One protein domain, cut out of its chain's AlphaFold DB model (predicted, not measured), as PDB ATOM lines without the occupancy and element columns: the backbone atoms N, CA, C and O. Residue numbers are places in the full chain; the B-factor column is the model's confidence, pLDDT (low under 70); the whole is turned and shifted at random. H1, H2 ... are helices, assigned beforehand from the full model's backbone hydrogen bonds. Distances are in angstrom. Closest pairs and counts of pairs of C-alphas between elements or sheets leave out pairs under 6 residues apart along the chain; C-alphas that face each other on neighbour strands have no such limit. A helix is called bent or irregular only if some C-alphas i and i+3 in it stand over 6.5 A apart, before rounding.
ATOM      1  N   PHE A   2     208.126 188.529 106.723       73.88
ATOM      2  CA  PHE A   2     209.287 187.727 107.119       73.88
ATOM      3  C   PHE A   2     210.513 188.573 107.474       73.88
ATOM      4  O   PHE A   2     211.273 188.166 108.341       73.88
ATOM      5  N   ASP A   3     210.666 189.763 106.887       83.00
ATOM      6  CA  ASP A   3     211.800 190.671 107.138       83.00
ATOM      7  C   ASP A   3     211.945 191.026 108.621       83.00
ATOM      8  O   ASP A   3     213.044 191.005 109.158       83.00
ATOM      9  N   PHE A   4     210.820 191.228 109.313       82.62
ATOM     10  CA  PHE A   4     210.799 191.465 110.756       82.62
ATOM     11  C   PHE A   4     211.349 190.268 111.550       82.62
ATOM     12  O   PHE A   4     212.103 190.439 112.504       82.62
ATOM     13  N   ILE A   5     210.989 189.045 111.151       85.44
ATOM     14  CA  ILE A   5     211.487 187.821 111.790       85.44
ATOM     15  C   ILE A   5     212.970 187.620 111.469       85.44
ATOM     16  O   ILE A   5     213.725 187.226 112.352       85.44
ATOM     17  N   TYR A   6     213.401 187.926 110.244       89.12
ATOM     18  CA  TYR A   6     214.811 187.877 109.857       89.12
ATOM     19  C   TYR A   6     215.658 188.859 110.664       89.12
ATOM     20  O   TYR A   6     216.679 188.461 111.219       89.12
ATOM     21  N   GLU A   7     215.213 190.107 110.792       89.31
ATOM     22  CA  GLU A   7     215.894 191.125 111.589       89.31
ATOM     23  C   GLU A   7     215.914 190.751 113.078       89.31
ATOM     24  O   GLU A   7     216.945 190.859 113.744       89.31
ATOM     25  N   TRP A   8     214.808 190.219 113.602       91.88
ATOM     26  CA  TRP A   8     214.746 189.716 114.972       91.88
ATOM     27  C   TRP A   8     215.731 188.559 115.214       91.88
ATOM     28  O   TRP A   8     216.495 188.599 116.182       91.88
ATOM     29  N   ILE A   9     215.769 187.559 114.326       91.69
ATOM     30  CA  ILE A   9     216.713 186.433 114.414       91.69
ATOM     31  C   ILE A   9     218.156 186.932 114.309       91.69
ATOM     32  O   ILE A   9     219.018 186.465 115.053       91.69
ATOM     33  N   GLN A  10     218.428 187.890 113.422       92.62
ATOM     34  CA  GLN A  10     219.744 188.503 113.284       92.62
ATOM     35  C   GLN A  10     220.170 189.179 114.592       92.62
ATOM     36  O   GLN A  10     221.257 188.900 115.096       92.62
ATOM     37  N   ASN A  11     219.300 189.989 115.195       91.94
ATOM     38  CA  ASN A  11     219.563 190.641 116.480       91.94
ATOM     39  C   ASN A  11     219.773 189.625 117.616       91.94
ATOM     40  O   ASN A  11     220.676 189.796 118.437       91.94
ATOM     41  N   LEU A  12     219.007 188.528 117.631       93.19
ATOM     42  CA  LEU A  12     219.195 187.432 118.583       93.19
ATOM     43  C   LEU A  12     220.562 186.755 118.400       93.19
ATOM     44  O   LEU A  12     221.254 186.478 119.380       93.19
ATOM     45  N   ALA A  13     220.976 186.516 117.156       93.69
ATOM     46  CA  ALA A  13     222.281 185.941 116.852       93.69
ATOM     47  C   ALA A  13     223.425 186.863 117.307       93.69
ATOM     48  O   ALA A  13     224.351 186.397 117.973       93.69
ATOM     49  N   PHE A  14     223.335 188.170 117.035       94.12
ATOM     50  CA  PHE A  14     224.300 189.158 117.537       94.12
ATOM     51  C   PHE A  14     224.384 189.148 119.064       94.12
ATOM     52  O   PHE A  14     225.481 189.097 119.625       94.12
ATOM     53  N   TYR A  15     223.236 189.133 119.740       93.50
ATOM     54  CA  TYR A  15     223.170 189.043 121.194       93.50
ATOM     55  C   TYR A  15     223.885 187.793 121.732       93.50
ATOM     56  O   TYR A  15     224.714 187.901 122.637       93.50
ATOM     57  N   LEU A  16     223.636 186.614 121.151       92.38
ATOM     58  CA  LEU A  16     224.274 185.361 121.576       92.38
ATOM     59  C   LEU A  16     225.797 185.385 121.403       92.38
ATOM     60  O   LEU A  16     226.524 184.892 122.273       92.38
ATOM     61  N   VAL A  17     226.288 185.977 120.313       94.12
ATOM     62  CA  VAL A  17     227.730 186.146 120.077       94.12
ATOM     63  C   VAL A  17     228.349 187.046 121.147       94.12
ATOM     64  O   VAL A  17     229.365 186.675 121.739       94.12
ATOM     65  N   ILE A  18     227.711 188.177 121.464       92.81
ATOM     66  CA  ILE A  18     228.180 189.105 122.504       92.81
ATOM     67  C   ILE A  18     228.187 188.425 123.876       92.81
ATOM     68  O   ILE A  18     229.201 188.460 124.569       92.81
ATOM     69  N   VAL A  19     227.097 187.753 124.261       90.75
ATOM     70  CA  VAL A  19     227.010 187.025 125.539       90.75
ATOM     71  C   VAL A  19     228.111 185.976 125.645       90.75
ATOM     72  O   VAL A  19     228.764 185.866 126.681       90.75
ATOM     73  N   THR A  20     228.362 185.229 124.570       90.00
ATOM     74  CA  THR A  20     229.416 184.209 124.549       90.00
ATOM     75  C   THR A  20     230.800 184.831 124.724       90.00
ATOM     76  O   THR A  20     231.596 184.323 125.514       90.00
ATOM     77  N   ALA A  21     231.070 185.952 124.053       91.31
ATOM     78  CA  ALA A  21     232.320 186.691 124.207       91.31
ATOM     79  C   ALA A  21     232.497 187.211 125.643       91.31
ATOM     80  O   ALA A  21     233.545 187.001 126.256       91.31
ATOM     81  N   VAL A  22     231.451 187.799 126.231       89.00
ATOM     82  CA  VAL A  22     231.455 188.257 127.630       89.00
ATOM     83  C   VAL A  22     231.729 187.092 128.588       89.00
ATOM     84  O   VAL A  22     232.555 187.209 129.490       89.00
ATOM     85  N   LEU A  23     231.104 185.932 128.367       86.50
ATOM     86  CA  LEU A  23     231.323 184.734 129.184       86.50
ATOM     87  C   LEU A  23     232.740 184.153 129.063       86.50
ATOM     88  O   LEU A  23     233.171 183.447 129.978       86.50
ATOM     89  N   GLN A  24     233.437 184.390 127.948       85.88
ATOM     90  CA  GLN A  24     234.836 183.989 127.756       85.88
ATOM     91  C   GLN A  24     235.820 184.970 128.401       85.88
ATOM     92  O   GLN A  24     236.870 184.543 128.873       85.88
ATOM     93  N   ILE A  25     235.474 186.258 128.453       87.19
ATOM     94  CA  ILE A  25     236.314 187.306 129.047       87.19
ATOM     95  C   ILE A  25     236.346 187.213 130.577       87.19
ATOM     96  O   ILE A  25     237.353 187.570 131.176       87.19
ATOM     97  N   ILE A  26     235.278 186.730 131.220       82.00
ATOM     98  CA  ILE A  26     235.177 186.678 132.687       82.00
ATOM     99  C   ILE A  26     236.025 185.525 133.258       82.00
ATOM    100  O   ILE A  26     235.669 184.352 133.078       82.00
ATOM    101  N   PRO A  27     237.105 185.813 134.014       75.19
ATOM    102  CA  PRO A  27     237.854 184.789 134.722       75.19
ATOM    103  C   PRO A  27     237.112 184.374 136.001       75.19
ATOM    104  O   PRO A  27     236.607 185.198 136.760       75.19
ATOM    105  N   GLY A  28     237.076 183.070 136.269       72.00
ATOM    106  CA  GLY A  28     236.483 182.514 137.488       72.00
ATOM    107  C   GLY A  28     235.059 181.980 137.303       72.00
ATOM    108  O   GLY A  28     234.165 182.618 136.750       72.00
ATOM    109  N   LYS A  29     234.832 180.763 137.811       73.12
ATOM    110  CA  LYS A  29     233.556 180.037 137.664       73.12
ATOM    111  C   LYS A  29     232.395 180.687 138.437       73.12
ATOM    112  O   LYS A  29     231.243 180.456 138.085       73.12
ATOM    113  N   GLY A  30     232.699 181.497 139.457       78.31
ATOM    114  CA  GLY A  30     231.706 182.168 140.304       78.31
ATOM    115  C   GLY A  30     230.873 183.194 139.538       78.31
ATOM    116  O   GLY A  30     229.656 183.063 139.471       78.31
ATOM    117  N   TYR A  31     231.520 184.162 138.883       80.31
ATOM    118  CA  TYR A  31     230.835 185.236 138.149       80.31
ATOM    119  C   TYR A  31     230.137 184.753 136.875       80.31
ATOM    120  O   TYR A  31     229.061 185.243 136.528       80.31
ATOM    121  N   LYS A  32     230.690 183.727 136.219       83.81
ATOM    122  CA  LYS A  32     230.117 183.144 135.001       83.81
ATOM    123  C   LYS A  32     228.677 182.655 135.198       83.81
ATOM    124  O   LYS A  32     227.848 182.859 134.318       83.81
ATOM    125  N   LYS A  33     228.362 182.063 136.358       86.56
ATOM    126  CA  LYS A  33     227.013 181.557 136.672       86.56
ATOM    127  C   LYS A  33     225.970 182.677 136.686       86.56
ATOM    128  O   LYS A  33     224.883 182.498 136.147       86.56
ATOM    129  N   TYR A  34     226.306 183.825 137.270       90.75
ATOM    130  CA  TYR A  34     225.393 184.963 137.370       90.75
ATOM    131  C   TYR A  34     225.159 185.620 136.013       90.75
ATOM    132  O   TYR A  34     224.015 185.882 135.653       90.75
ATOM    133  N   VAL A  35     226.222 185.808 135.227       88.56
ATOM    134  CA  VAL A  35     226.101 186.366 133.873       88.56
ATOM    135  C   VAL A  35     225.321 185.426 132.964       88.56
ATOM    136  O   VAL A  35     224.441 185.874 132.238       88.56
ATOM    137  N   GLN A  36     225.567 184.119 133.049       88.38
ATOM    138  CA  GLN A  36     224.818 183.134 132.278       88.38
ATOM    139  C   GLN A  36     223.330 183.133 132.658       88.38
ATOM    140  O   GLN A  36     222.477 183.143 131.775       88.38
ATOM    141  N   PHE A  37     223.012 183.200 133.951       90.56
ATOM    142  CA  PHE A  37     221.634 183.279 134.437       90.56
ATOM    143  C   PHE A  37     220.919 184.553 133.968       90.56
ATOM    144  O   PHE A  37     219.828 184.474 133.405       90.56
ATOM    145  N   PHE A  38     221.562 185.713 134.118       91.62
ATOM    146  CA  PHE A  38     221.026 186.990 133.651       91.62
ATOM    147  C   PHE A  38     220.825 186.994 132.132       91.62
ATOM    148  O   PHE A  38     219.749 187.332 131.642       91.62
ATOM    149  N   SER A  39     221.828 186.531 131.380       91.94
ATOM    150  CA  SER A  39     221.743 186.438 129.922       91.94
ATOM    151  C   SER A  39     220.633 185.492 129.456       91.94
ATOM    152  O   SER A  39     220.014 185.740 128.424       91.94
ATOM    153  N   GLY A  40     220.329 184.445 130.231       91.69
ATOM    154  CA  GLY A  40     219.198 183.554 129.982       91.69
ATOM    155  C   GLY A  40     217.854 184.262 130.150       91.69
ATOM    156  O   GLY A  40     216.994 184.131 129.285       91.69
ATOM    157  N   MET A  41     217.684 185.071 131.201       94.12
ATOM    158  CA  MET A  41     216.466 185.880 131.366       94.12
ATOM    159  C   MET A  41     216.285 186.876 130.226       94.12
ATOM    160  O   MET A  41     215.202 186.968 129.650       94.12
ATOM    161  N   VAL A  42     217.354 187.591 129.871       93.00
ATOM    162  CA  VAL A  42     217.331 188.552 128.763       93.00
ATOM    163  C   VAL A  42     217.033 187.839 127.441       93.00
ATOM    164  O   VAL A  42     216.245 188.339 126.647       93.00
ATOM    165  N   MET A  43     217.574 186.636 127.221       92.31
ATOM    166  CA  MET A  43     217.266 185.829 126.036       92.31
ATOM    167  C   MET A  43     215.781 185.453 125.967       92.31
ATOM    168  O   MET A  43     215.179 185.568 124.902       92.31
ATOM    169  N   ILE A  44     215.181 185.029 127.084       92.56
ATOM    170  CA  ILE A  44     213.745 184.720 127.151       92.56
ATOM    171  C   ILE A  44     212.925 185.971 126.811       92.56
ATOM    172  O   ILE A  44     212.019 185.897 125.986       92.56
ATOM    173  N   LEU A  45     213.280 187.129 127.374       89.81
ATOM    174  CA  LEU A  45     212.650 188.415 127.054       89.81
ATOM    175  C   LEU A  45     212.735 188.756 125.560       89.81
ATOM    176  O   LEU A  45     211.724 189.101 124.949       89.81
ATOM    177  N   LEU A  46     213.915 188.602 124.956       90.00
ATOM    178  CA  LEU A  46     214.125 188.823 123.522       90.00
ATOM    179  C   LEU A  46     213.315 187.847 122.660       90.00
ATOM    180  O   LEU A  46     212.852 188.212 121.580       90.00
ATOM    181  N   MET A  47     213.125 186.610 123.125       89.25
ATOM    182  CA  MET A  47     212.310 185.610 122.437       89.25
ATOM    183  C   MET A  47     210.812 185.903 122.520       89.25
ATOM    184  O   MET A  47     210.065 185.583 121.596       89.25
ATOM    185  N   LEU A  48     210.370 186.550 123.596       89.19
ATOM    186  CA  LEU A  48     208.982 186.963 123.760       89.19
ATOM    187  C   LEU A  48     208.613 188.130 122.835       89.19
ATOM    188  O   LEU A  48     207.463 188.214 122.413       89.19
ATOM    189  N   THR A  49     209.560 188.986 122.440       85.19
ATOM    190  CA  THR A  49     209.303 190.149 121.569       85.19
ATOM    191  C   THR A  49     208.497 189.825 120.298       85.19
ATOM    192  O   THR A  49     207.441 190.433 120.105       85.19
ATOM    193  N   PRO A  50     208.897 188.875 119.427       84.81
ATOM    194  CA  PRO A  50     208.105 188.532 118.247       84.81
ATOM    195  C   PRO A  50     206.764 187.894 118.616       84.81
ATOM    196  O   PRO A  50     205.789 188.100 117.905       84.81
ATOM    197  N   ILE A  51     206.679 187.163 119.732       84.38
ATOM    198  CA  ILE A  51     205.436 186.534 120.197       84.38
ATOM    199  C   ILE A  51     204.419 187.615 120.596       84.38
ATOM    200  O   ILE A  51     203.257 187.546 120.196       84.38
ATOM    201  N   LEU A  52     204.848 188.658 121.313       83.19
ATOM    202  CA  LEU A  52     204.002 189.801 121.680       83.19
ATOM    203  C   LEU A  52     203.523 190.581 120.447       83.19
ATOM    204  O   LEU A  52     202.364 190.996 120.384       83.19
ATOM    205  N   LYS A  53     204.397 190.735 119.446       77.94
ATOM    206  CA  LYS A  53     204.064 191.404 118.181       77.94
ATOM    207  C   LYS A  53     203.086 190.595 117.331       77.94
ATOM    208  O   LYS A  53     202.100 191.136 116.844       77.94
ATOM    209  N   LEU A  54     203.304 189.285 117.211       77.56
ATOM    210  CA  LEU A  54     202.418 188.379 116.470       77.56
ATOM    211  C   LEU A  54     201.037 188.234 117.124       77.56
ATOM    212  O   LEU A  54     200.044 188.063 116.423       77.56
ATOM    213  N   THR A  55     200.956 188.321 118.453       80.25
ATOM    214  CA  THR A  55     199.685 188.260 119.202       80.25
ATOM    215  C   THR A  55     198.918 189.590 119.212       80.25
ATOM    216  O   THR A  55     197.834 189.670 119.799       80.25
ATOM    217  N   GLY A  56     199.461 190.643 118.582       72.62
ATOM    218  CA  GLY A  56     198.842 191.971 118.518       72.62
ATOM    219  C   GLY A  56     198.637 192.616 119.892       72.62
ATOM    220  O   GLY A  56     197.811 193.516 120.037       72.62
ATOM    221  N   ILE A  57     199.337 192.125 120.922       73.44
ATOM    222  CA  ILE A  57     199.264 192.669 122.282       73.44
ATOM    223  C   ILE A  57     199.884 194.065 122.308       73.44
ATOM    224  O   ILE A  57     199.350 194.926 122.988       73.44
ATOM    225  N   GLU A  58     200.929 194.313 121.511       68.50
ATOM    226  CA  GLU A  58     201.573 195.630 121.386       68.50
ATOM    227  C   GLU A  58     200.568 196.736 121.015       68.50
ATOM    228  O   GLU A  58     200.501 197.751 121.700       68.50
ATOM    229  N   ASN A  59     199.720 196.501 120.008       69.38
ATOM    230  CA  ASN A  59     198.720 197.482 119.574       69.38
ATOM    231  C   ASN A  59     197.655 197.719 120.651       69.38
ATOM    232  O   ASN A  59     197.353 198.858 120.979       69.38
ATOM    233  N   ARG A  60     197.149 196.648 121.278       68.81
ATOM    234  CA  ARG A  60     196.172 196.769 122.372       68.81
ATOM    235  C   ARG A  60     196.738 197.487 123.593       68.81
ATOM    236  O   ARG A  60     196.003 198.205 124.253       68.81
ATOM    237  N   PHE A  61     198.020 197.297 123.895       69.44
ATOM    238  CA  PHE A  61     198.685 197.993 124.993       69.44
ATOM    239  C   PHE A  61     198.851 199.481 124.683       69.44
ATOM    240  O   PHE A  61     198.627 200.312 125.555       69.44
ATOM    241  N   TYR A  62     199.206 199.818 123.440       69.00
ATOM    242  CA  TYR A  62     199.325 201.203 122.994       69.00
ATOM    243  C   TYR A  62     197.974 201.928 123.031       69.00
ATOM    244  O   TYR A  62     197.892 203.030 123.571       69.00
ATOM    245  N   ASP A  63     196.924 201.280 122.525       71.88
ATOM    246  CA  ASP A  63     195.562 201.816 122.512       71.88
ATOM    247  C   ASP A  63     194.994 201.957 123.929       71.88
ATOM    248  O   ASP A  63     194.355 202.960 124.234       71.88
ATOM    249  N   LEU A  64     195.259 200.991 124.818       70.94
ATOM    250  CA  LEU A  64     194.854 201.061 126.223       70.94
ATOM    251  C   LEU A  64     195.592 202.182 126.966       70.94
ATOM    252  O   LEU A  64     194.970 202.931 127.712       70.94
ATOM    253  N   TYR A  65     196.899 202.337 126.735       66.31
ATOM    254  CA  TYR A  65     197.710 203.371 127.381       66.31
ATOM    255  C   TYR A  65     197.353 204.792 126.918       66.31
ATOM    256  O   TYR A  65     197.482 205.735 127.687       66.31
ATOM    257  N   HIS A  66     196.880 204.952 125.679       70.62
ATOM    258  CA  HIS A  66     196.396 206.234 125.146       70.62
ATOM    259  C   HIS A  66     194.874 206.382 125.231       70.62
ATOM    260  O   HIS A  66     194.306 207.325 124.672       70.62
ATOM    261  N   SER A  67     194.189 205.440 125.879       73.38
ATOM    262  CA  SER A  67     192.748 205.529 126.044       73.38
ATOM    263  C   SER A  67     192.413 206.680 126.990       73.38
ATOM    264  O   SER A  67     193.088 206.910 127.992       73.38
ATOM    265  N   GLN A  68     191.344 207.410 126.671       64.44
ATOM    266  CA  GLN A  68     190.832 208.483 127.524       64.44
ATOM    267  C   GLN A  68     190.521 207.976 128.945       64.44
ATOM    268  O   GLN A  68     190.690 208.716 129.904       64.44
ATOM    269  N   GLU A  69     190.108 206.712 129.081       71.12
ATOM    270  CA  GLU A  69     189.844 206.063 130.370       71.12
ATOM    271  C   GLU A  69     191.096 205.975 131.250       71.12
ATOM    272  O   GLU A  69     191.018 206.284 132.434       71.12
ATOM    273  N   TYR A  70     192.258 205.647 130.674       72.06
ATOM    274  CA  TYR A  70     193.516 205.568 131.421       72.06
ATOM    275  C   TYR A  70     194.015 206.943 131.894       72.06
ATOM    276  O   TYR A  70     194.506 207.074 133.012       72.06
ATOM    277  N   GLU A  71     193.860 207.986 131.072       76.19
ATOM    278  CA  GLU A  71     194.184 209.364 131.474       76.19
ATOM    279  C   GLU A  71     193.268 209.853 132.607       76.19
ATOM    280  O   GLU A  71     193.749 210.462 133.561       76.19
ATOM    281  N   MET A  72     191.970 209.528 132.555       75.06
ATOM    282  CA  MET A  72     191.034 209.841 133.643       75.06
ATOM    283  C   MET A  72     191.395 209.098 134.937       75.06
ATOM    284  O   MET A  72     191.439 209.714 135.999       75.06
ATOM    285  N   GLU A  73     191.713 207.803 134.858       79.44
ATOM    286  CA  GLU A  73     192.139 207.003 136.015       79.44
ATOM    287  C   GLU A  73     193.430 207.555 136.638       79.44
ATOM    288  O   GLU A  73     193.554 207.663 137.859       79.44
ATOM    289  N   LYS A  74     194.387 207.976 135.807       82.81
ATOM    290  CA  LYS A  74     195.628 208.604 136.267       82.81
ATOM    291  C   LYS A  74     195.371 209.936 136.973       82.81
ATOM    292  O   LYS A  74     195.965 210.177 138.022       82.81
ATOM    293  N   GLU A  75     194.490 210.774 136.429       82.56
ATOM    294  CA  GLU A  75     194.106 212.046 137.052       82.56
ATOM    295  C   GLU A  75     193.402 211.820 138.403       82.56
ATOM    296  O   GLU A  75     193.639 212.555 139.362       82.56
ATOM    297  N   GLU A  76     192.569 210.782 138.519       83.94
ATOM    298  CA  GLU A  76     191.953 210.390 139.791       83.94
ATOM    299  C   GLU A  76     192.989 209.920 140.819       83.94
ATOM    300  O   GLU A  76     192.924 210.328 141.981       83.94
ATOM    301  N   ILE A  77     193.969 209.112 140.404       84.75
ATOM    302  CA  ILE A  77     195.061 208.648 141.272       84.75
ATOM    303  C   ILE A  77     195.926 209.826 141.742       84.75
ATOM    304  O   ILE A  77     196.305 209.878 142.913       84.75
ATOM    305  N   GLU A  78     196.223 210.783 140.861       85.19
ATOM    306  CA  GLU A  78     196.990 211.987 141.198       85.19
ATOM    307  C   GLU A  78     196.227 212.875 142.191       85.19
ATOM    308  O   GLU A  78     196.775 213.238 143.228       85.19
ATOM    309  N   LYS A  79     194.924 213.098 141.971       82.69
ATOM    310  CA  LYS A  79     194.058 213.815 142.924       82.69
ATOM    311  C   LYS A  79     193.988 213.136 144.286       82.69
ATOM    312  O   LYS A  79     194.000 213.814 145.310       82.69
ATOM    313  N   GLN A  80     193.885 211.807 144.316       83.81
ATOM    314  CA  GLN A  80     193.888 211.057 145.571       83.81
ATOM    315  C   GLN A  80     195.234 211.183 146.278       83.81
ATOM    316  O   GLN A  80     195.261 211.416 147.483       83.81
ATOM    317  N   LYS A  81     196.346 211.074 145.548       83.19
ATOM    318  CA  LYS A  81     197.683 211.259 146.110       83.19
ATOM    319  C   LYS A  81     197.843 212.656 146.714       83.19
ATOM    320  O   LYS A  81     198.259 212.742 147.862       83.19
ATOM    321  N   ASP A  82     197.469 213.707 145.989       80.50
ATOM    322  CA  ASP A  82     197.543 215.090 146.474       80.50
ATOM    323  C   ASP A  82     196.645 215.305 147.700       80.50
ATOM    324  O   ASP A  82     197.044 215.961 148.662       80.50
TER     325      ASP A  82
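This is residues 2 to 82 of the 120 residues of the protein "Stage III sporulation protein AF" of Eubacterium sp. BIOML-A2 (UniProt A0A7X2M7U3). What shape do these coordinates draw? A long helical hairpin, H1 and H2 side by side, makes one leg of a flat, open arch; H3 turns over the top and H4 makes the other leg. Residues 59 to 82 stick out as an arm, and H4 touches no helix. What is it made of? The printed part has 81 residues with four named helices, H1 to H4 in order, and no named strand: all helix. It is extended, with a radius of gyration of the C-alphas of 19.6 A and spans of 53 by 39 by 13 A.

How does the hairpin close? H1, residues 2 to 25, touches H2, residues 29 to 54, at a shallow tilt of 6 degrees, opposite ways. Their closest C-alphas, those of Leu 23 and Lys 32, are 6.1 A apart. How does the arm follow? H3, residues 57 to 65, is close to H2 but not clearly touching, about perpendicular at 81 degrees; their closest C-alphas, Leu 52 and Glu 58, are 6.3 A apart. H4, residues 68 to 82, is close to H3 but not clearly touching, at a steep tilt of 54 degrees, the same way; their closest C-alphas, Leu 64 and Tyr 70, are 7.0 A apart. H4 is apart from H1 and H2, and H3 is apart from H1. Are the helix backbones complete? In H1, H3 and H4 every O i to N i+4 pair is within hydrogen-bond range; in H2 18 of 22 are.

Where do the helices begin and end? H1 begins at C-alpha 2, (209.287, 187.727, 107.119), and H4 ends at C-alpha 82, (197.543, 215.090, 146.474). How long are they? From first to last C-alpha H1 measures 34.8 A, H2 38.6 A, H3 12.0 A and H4 21.2 A. Is H2 even? It is irregular, but only just: C-alphas 47 and 50 are 6.6 A apart.

How far does it reach? The two C-alphas farthest apart, those of Gly 28 and Gln 68, are 53.5 A apart. Are there cuts or long links? The printed part has no cut, and its three links are tight. Where is confidence low? The pLDDT is under 70 at residues 58 to 62, residue 65 and residue 68 of the model.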